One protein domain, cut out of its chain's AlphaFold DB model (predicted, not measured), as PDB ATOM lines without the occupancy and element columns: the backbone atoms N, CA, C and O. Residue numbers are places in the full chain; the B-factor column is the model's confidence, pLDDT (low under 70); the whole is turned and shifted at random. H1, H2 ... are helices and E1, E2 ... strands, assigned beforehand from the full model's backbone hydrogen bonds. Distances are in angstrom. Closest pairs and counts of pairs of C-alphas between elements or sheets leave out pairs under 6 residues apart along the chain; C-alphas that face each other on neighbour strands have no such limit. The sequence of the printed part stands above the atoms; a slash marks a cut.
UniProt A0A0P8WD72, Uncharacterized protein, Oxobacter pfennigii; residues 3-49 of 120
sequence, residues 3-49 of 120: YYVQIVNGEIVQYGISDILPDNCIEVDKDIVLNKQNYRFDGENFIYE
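AT A GLANCE: This is residues 3 to 49 of the 120 residues of an uncharacterized protein of Oxobacter pfennigii (UniProt A0A0P8WD72). A longer two-stranded hairpin, E1 and E2, and a small hairpin, E3 and E4, are bridged by one short helix, H1. The long loop after E2 folds back beside E1, where residues 26 to 27 pair antiparallel with residues 4 to 5. The printed part has 47 residues, with the named elements E1, E2, H1, E3 and E4 along the chain; the two sheets, E1 - E2 and E3 - E4, are each antiparallel, and the class is mostly strand. The whole is compact, with a radius of gyration of the C-alphas of 9.9 A, and rounded, spanning 28 by 22 by 13 A.

IN THESE COORDINATES: E1, residues 3 to 8, begins at C-alpha 3 (101.185, 102.164, 60.787) and is 17.2 A long. E2, residues 11 to 18, is 20.5 A long and ends at C-alpha 18 (106.877, 99.518, 58.496). H1 is residues 30 to 34, 6.0 A long. E3, residues 39 to 41, is 6.9 A long. E4, residues 46 to 48, is 6.5 A long and ends at C-alpha 48 (84.683, 102.256, 63.830).

HOW THE PARTS SIT: E1 and E2 form an antiparallel hairpin at 155 degrees, with N 6 and O 14 2.9 A apart, within hydrogen-bond range. The closest C-alphas of E1 and H1, those of Tyr 3 and Lys 30, are 5.6 A apart. Those of E2 and H1, Tyr 15 and Val 33, are 6.2 A apart. In H1 every O i to N i+4 pair is within hydrogen-bond range. The closest C-alphas of H1 and E3, those of Ile 32 and Tyr 39, are 6.4 A apart. E3 and E4 form an antiparallel hairpin at 149 degrees, with N 47 and O 40 2.8 A apart, within hydrogen-bond range. E1 is apart from E3 and E4.

THE WHOLE: The C-alphas farthest apart, those of Ile 20 and Glu 49, are 28.2 A apart. The printed part has no cut. The link from E2 to H1, 11 residues, is long; the other links are tight. The mean pLDDT of the printed part is 90.8, and no printed residue is under 70.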
ATOM      1  N   TYR A   3     102.375 102.926  61.142       96.81
ATOM      2  CA  TYR A   3     101.185 102.164  60.787       96.81
ATOM      3  C   TYR A   3     100.585 102.798  59.542       96.81
ATOM      4  O   TYR A   3     100.365 104.005  59.518       96.81
ATOM      5  N   TYR A   4     100.368 102.009  58.496       96.19
ATOM      6  CA  TYR A   4      99.957 102.553  57.209       96.19
ATOM      7  C   TYR A   4      98.820 101.762  56.580       96.19
ATOM      8  O   TYR A   4      98.649 100.564  56.834       96.19
ATOM      9  N   VAL A   5      98.085 102.442  55.706       95.69
ATOM     10  CA  VAL A   5      97.111 101.829  54.802       95.69
ATOM     11  C   VAL A   5      97.264 102.372  53.389       95.69
ATOM     12  O   VAL A   5      97.708 103.502  53.187       95.69
ATOM     13  N   GLN A   6      96.875 101.566  52.409       95.25
ATOM     14  CA  GLN A   6      96.765 101.966  51.012       95.25
ATOM     15  C   GLN A   6      95.290 102.015  50.627       95.25
ATOM     16  O   GLN A   6      94.572 101.031  50.818       95.25
ATOM     17  N   ILE A   7      94.859 103.141  50.061       92.19
ATOM     18  CA  ILE A   7      93.486 103.348  49.596       92.19
ATOM     19  C   ILE A   7      93.508 103.516  48.079       92.19
ATOM     20  O   ILE A   7      94.245 104.349  47.554       92.19
ATOM     21  N   VAL A   8      92.699 102.734  47.372       90.75
ATOM     22  CA  VAL A   8      92.542 102.802  45.916       90.75
ATOM     23  C   VAL A   8      91.054 102.897  45.613       90.75
ATOM     24  O   VAL A   8      90.281 102.058  46.054       90.75
ATOM     25  N   ASN A   9      90.641 103.935  44.879       88.50
ATOM     26  CA  ASN A   9      89.234 104.194  44.533       88.50
ATOM     27  C   ASN A   9      88.277 104.223  45.744       88.50
ATOM     28  O   ASN A   9      87.137 103.784  45.643       88.50
ATOM     29  N   GLY A  10      88.744 104.740  46.885       83.38
ATOM     30  CA  GLY A  10      87.948 104.801  48.115       83.38
ATOM     31  C   GLY A  10      87.874 103.484  48.894       83.38
ATOM     32  O   GLY A  10      87.197 103.435  49.912       83.38
ATOM     33  N   GLU A  11      88.586 102.436  48.475       84.88
ATOM     34  CA  GLU A  11      88.656 101.161  49.193       84.88
ATOM     35  C   GLU A  11      90.045 100.934  49.782       84.88
ATOM     36  O   GLU A  11      91.062 101.214  49.142       84.88
ATOM     37  N   ILE A  12      90.106 100.398  51.002       87.56
ATOM     38  CA  ILE A  12      91.385 100.037  51.609       87.56
ATOM     39  C   ILE A  12      91.849  98.689  51.045       87.56
ATOM     40  O   ILE A  12      91.227  97.654  51.289       87.56
ATOM     41  N   VAL A  13      92.975  98.692  50.335       90.75
ATOM     42  CA  VAL A  13      93.523  97.502  49.661       90.75
ATOM     43  C   VAL A  13      94.707  96.880  50.400       90.75
ATOM     44  O   VAL A  13      94.975  95.689  50.247       90.75
ATOM     45  N   GLN A  14      95.405  97.657  51.232       92.38
ATOM     46  CA  GLN A  14      96.553  97.185  52.006       92.38
ATOM     47  C   GLN A  14      96.621  97.876  53.368       92.38
ATOM     48  O   GLN A  14      96.219  99.025  53.521       92.38
ATOM     49  N   TYR A  15      97.175  97.160  54.346       93.94
ATOM     50  CA  TYR A  15      97.418  97.616  55.711       93.94
ATOM     51  C   TYR A  15      98.756  97.040  56.157       93.94
ATOM     52  O   TYR A  15      99.074  95.896  55.810       93.94
ATOM     53  N   GLY A  16      99.515  97.766  56.968       94.38
ATOM     54  CA  GLY A  16     100.760  97.221  57.481       94.38
ATOM     55  C   GLY A  16     101.458  98.079  58.515       94.38
ATOM     56  O   GLY A  16     100.988  99.137  58.930       94.38
ATOM     57  N   ILE A  17     102.606  97.558  58.936       96.50
ATOM     58  CA  ILE A  17     103.537  98.202  59.850       96.50
ATOM     59  C   ILE A  17     104.896  98.209  59.154       96.50
ATOM     60  O   ILE A  17     105.311  97.184  58.613       96.50
ATOM     61  N   SER A  18     105.564  99.354  59.126       95.75
ATOM     62  CA  SER A  18     106.877  99.518  58.496       95.75
ATOM     63  C   SER A  18     107.707 100.544  59.262       95.75
ATOM     64  O   SER A  18     107.169 101.363  60.005       95.75
ATOM     65  N   ASP A  19     109.024 100.530  59.093       96.62
ATOM     66  CA  ASP A  19     109.890 101.589  59.622       96.62
ATOM     67  C   ASP A  19     109.857 102.857  58.756       96.62
ATOM     68  O   ASP A  19     110.124 103.947  59.257       96.62
ATOM     69  N   ILE A  20     109.483 102.716  57.479       94.94
ATOM     70  CA  ILE A  20     109.373 103.795  56.487       94.94
ATOM     71  C   ILE A  20     107.991 103.716  55.829       94.94
ATOM     72  O   ILE A  20     107.543 102.618  55.488       94.94
ATOM     73  N   LEU A  21     107.321 104.858  55.643       95.44
ATOM     74  CA  LEU A  21     106.024 104.928  54.968       95.44
ATOM     75  C   LEU A  21     106.180 104.506  53.492       95.44
ATOM     76  O   LEU A  21     106.934 105.164  52.773       95.44
ATOM     77  N   PRO A  22     105.514 103.428  53.033       94.50
ATOM     78  CA  PRO A  22     105.589 103.017  51.634       94.50
ATOM     79  C   PRO A  22     104.919 104.028  50.696       94.50
ATOM     80  O   PRO A  22     103.984 104.729  51.088       94.50
ATOM     81  N   ASP A  23     105.354 104.056  49.435       93.38
ATOM     82  CA  ASP A  23     104.760 104.922  48.414       93.38
ATOM     83  C   ASP A  23     103.256 104.650  48.250       93.38
ATOM     84  O   ASP A  23     102.795 103.507  48.299       93.38
ATOM     85  N   ASN A  24     102.486 105.716  48.014       91.94
ATOM     86  CA  ASN A  24     101.024 105.685  47.865       91.94
ATOM     87  C   ASN A  24     100.257 105.148  49.091       91.94
ATOM     88  O   ASN A  24      99.090 104.779  48.968       91.94
ATOM     89  N   CYS A  25     100.890 105.113  50.267       94.56
ATOM     90  CA  CYS A  25     100.234 104.811  51.534       94.56
ATOM     91  C   CYS A  25     100.072 106.074  52.385       94.56
ATOM     92  O   CYS A  25     100.821 107.042  52.247       94.56
ATOM     93  N   ILE A  26      99.109 106.038  53.299       93.69
ATOM     94  CA  ILE A  26      98.907 107.069  54.318       93.69
ATOM     95  C   ILE A  26      99.229 106.500  55.695       93.69
ATOM     96  O   ILE A  26      98.944 105.333  55.973       93.69
ATOM     97  N   GLU A  27      99.833 107.322  56.549       95.62
ATOM     98  CA  GLU A  27     100.030 106.995  57.958       95.62
ATOM     99  C   GLU A  27      98.701 107.128  58.709       95.62
ATOM    100  O   GLU A  27      97.950 108.084  58.510       95.62
ATOM    101  N   VAL A  28      98.404 106.147  59.555       94.62
ATOM    102  CA  VAL A  28      97.165 106.064  60.335       94.62
ATOM    103  C   VAL A  28      97.463 105.718  61.788       94.62
ATOM    104  O   VAL A  28      98.570 105.305  62.134       94.62
ATOM    105  N   ASP A  29      96.453 105.844  62.648       94.12
ATOM    106  CA  ASP A  29      96.555 105.365  64.022       94.12
ATOM    107  C   ASP A  29      96.806 103.845  64.059       94.12
ATOM    108  O   ASP A  29      96.270 103.075  63.251       94.12
ATOM    109  N   LYS A  30      97.603 103.400  65.036       93.19
ATOM    110  CA  LYS A  30      97.866 101.978  65.286       93.19
ATOM    111  C   LYS A  30      96.578 101.167  65.418       93.19
ATOM    112  O   LYS A  30      96.548 100.017  64.984       93.19
ATOM    113  N   ASP A  31      95.522 101.743  65.989       90.75
ATOM    114  CA  ASP A  31      94.282 101.035  66.284       90.75
ATOM    115  C   ASP A  31      93.543 100.652  65.000       90.75
ATOM    116  O   ASP A  31      92.924  99.588  64.963       90.75
ATOM    117  N   ILE A  32      93.688 101.445  63.930       89.88
ATOM    118  CA  ILE A  32      93.128 101.151  62.603       89.88
ATOM    119  C   ILE A  32      93.800  99.909  62.005       89.88
ATOM    120  O   ILE A  32      93.124  99.046  61.453       89.88
ATOM    121  N   VAL A  33      95.122  99.770  62.138       90.81
ATOM    122  CA  VAL A  33      95.853  98.612  61.590       90.81
ATOM    123  C   VAL A  33      95.693  97.375  62.475       90.81
ATOM    124  O   VAL A  33      95.462  96.273  61.968       90.81
ATOM    125  N   LEU A  34      95.803  97.538  63.794       87.38
ATOM    126  CA  LEU A  34      95.757  96.432  64.755       87.38
ATOM    127  C   LEU A  34      94.345  95.858  64.919       87.38
ATOM    128  O   LEU A  34      94.205  94.648  65.080       87.38
ATOM    129  N   ASN A  35      93.306  96.690  64.806       86.88
ATOM    130  CA  ASN A  35      91.904  96.275  64.874       86.88
ATOM    131  C   ASN A  35      91.190  96.458  63.533       86.88
ATOM    132  O   ASN A  35      90.000  96.751  63.517       86.88
ATOM    133  N   LYS A  36      91.891  96.269  62.408       83.62
ATOM    134  CA  LYS A  36      91.384  96.520  61.042       83.62
ATOM    135  C   LYS A  36      90.015  95.924  60.712       83.62
ATOM    136  O   LYS A  36      89.322  96.438  59.855       83.62
ATOM    137  N   GLN A  37      89.624  94.839  61.382       81.44
ATOM    138  CA  GLN A  37      88.307  94.225  61.206       81.44
ATOM    139  C   GLN A  37      87.174  95.135  61.700       81.44
ATOM    140  O   GLN A  37      86.083  95.085  61.154       81.44
ATOM    141  N   ASN A  38      87.453  95.982  62.693       86.94
ATOM    142  CA  ASN A  38      86.494  96.886  63.318       86.94
ATOM    143  C   ASN A  38      86.450  98.270  62.659       86.94
ATOM    144  O   ASN A  38      85.888  99.196  63.237       86.94
ATOM    145  N   TYR A  39      87.113  98.462  61.519       87.88
ATOM    146  CA  TYR A  39      87.178  99.755  60.852       87.88
ATOM    147  C   TYR A  39      86.835  99.614  59.372       87.88
ATOM    148  O   TYR A  39      87.341  98.728  58.686       87.88
ATOM    149  N   ARG A  40      86.017 100.540  58.869       86.38
ATOM    150  CA  ARG A  40      85.739 100.726  57.439       86.38
ATOM    151  C   ARG A  40      86.130 102.143  57.031       86.38
ATOM    152  O   ARG A  40      85.927 103.073  57.803       86.38
ATOM    153  N   PHE A  41      86.646 102.320  55.820       89.50
ATOM    154  CA  PHE A  41      86.794 103.645  55.216       89.50
ATOM    155  C   PHE A  41      85.549 103.975  54.388       89.50
ATOM    156  O   PHE A  41      85.137 103.162  53.561       89.50
ATOM    157  N   ASP A  42      84.921 105.125  54.630       88.12
ATOM    158  CA  ASP A  42      83.704 105.560  53.921       88.12
ATOM    159  C   ASP A  42      83.978 106.482  52.718       88.12
ATOM    160  O   ASP A  42      83.041 106.944  52.069       88.12
ATOM    161  N   GLY A  43      85.253 106.734  52.414       85.81
ATOM    162  CA  GLY A  43      85.693 107.687  51.395       85.81
ATOM    163  C   GLY A  43      86.351 108.936  51.981       85.81
ATOM    164  O   GLY A  43      87.188 109.540  51.310       85.81
ATOM    165  N   GLU A  44      86.049 109.283  53.234       87.06
ATOM    166  CA  GLU A  44      86.596 110.466  53.911       87.06
ATOM    167  C   GLU A  44      87.205 110.126  55.277       87.06
ATOM    168  O   GLU A  44      88.252 110.663  55.642       87.06
ATOM    169  N   ASN A  45      86.586 109.211  56.023       89.50
ATOM    170  CA  ASN A  45      86.918 108.892  57.404       89.50
ATOM    171  C   ASN A  45      87.005 107.378  57.642       89.50
ATOM    172  O   ASN A  45      86.361 106.564  56.977       89.50
ATOM    173  N   PHE A  46      87.780 106.999  58.662       89.75
ATOM    174  CA  PHE A  46      87.729 105.653  59.229       89.75
ATOM    175  C   PHE A  46      86.597 105.587  60.253       89.75
ATOM    176  O   PHE A  46      86.668 106.199  61.317       89.75
ATOM    177  N   ILE A  47      85.557 104.828  59.930       88.94
ATOM    178  CA  ILE A  47      84.429 104.561  60.817       88.94
ATOM    179  C   ILE A  47      84.746 103.310  61.627       88.94
ATOM    180  O   ILE A  47      85.023 102.256  61.055       88.94
ATOM    181  N   TYR A  48      84.671 103.421  62.954       87.50
ATOM    182  CA  TYR A  48      84.683 102.256  63.830       87.50
ATOM    183  C   TYR A  48      83.343 101.521  63.722       87.50
ATOM    184  O   TYR A  48      82.310 102.009  64.182       87.50
ATOM    185  N   GLU A  49      83.368 100.344  63.115       82.00
ATOM    186  CA  GLU A  49      82.254  99.409  63.049       82.00
ATOM    187  C   GLU A  49      82.653  98.164  63.839       82.00
ATOM    188  O   GLU A  49      83.371  97.315  63.311       82.00
TER     189      GLU A  49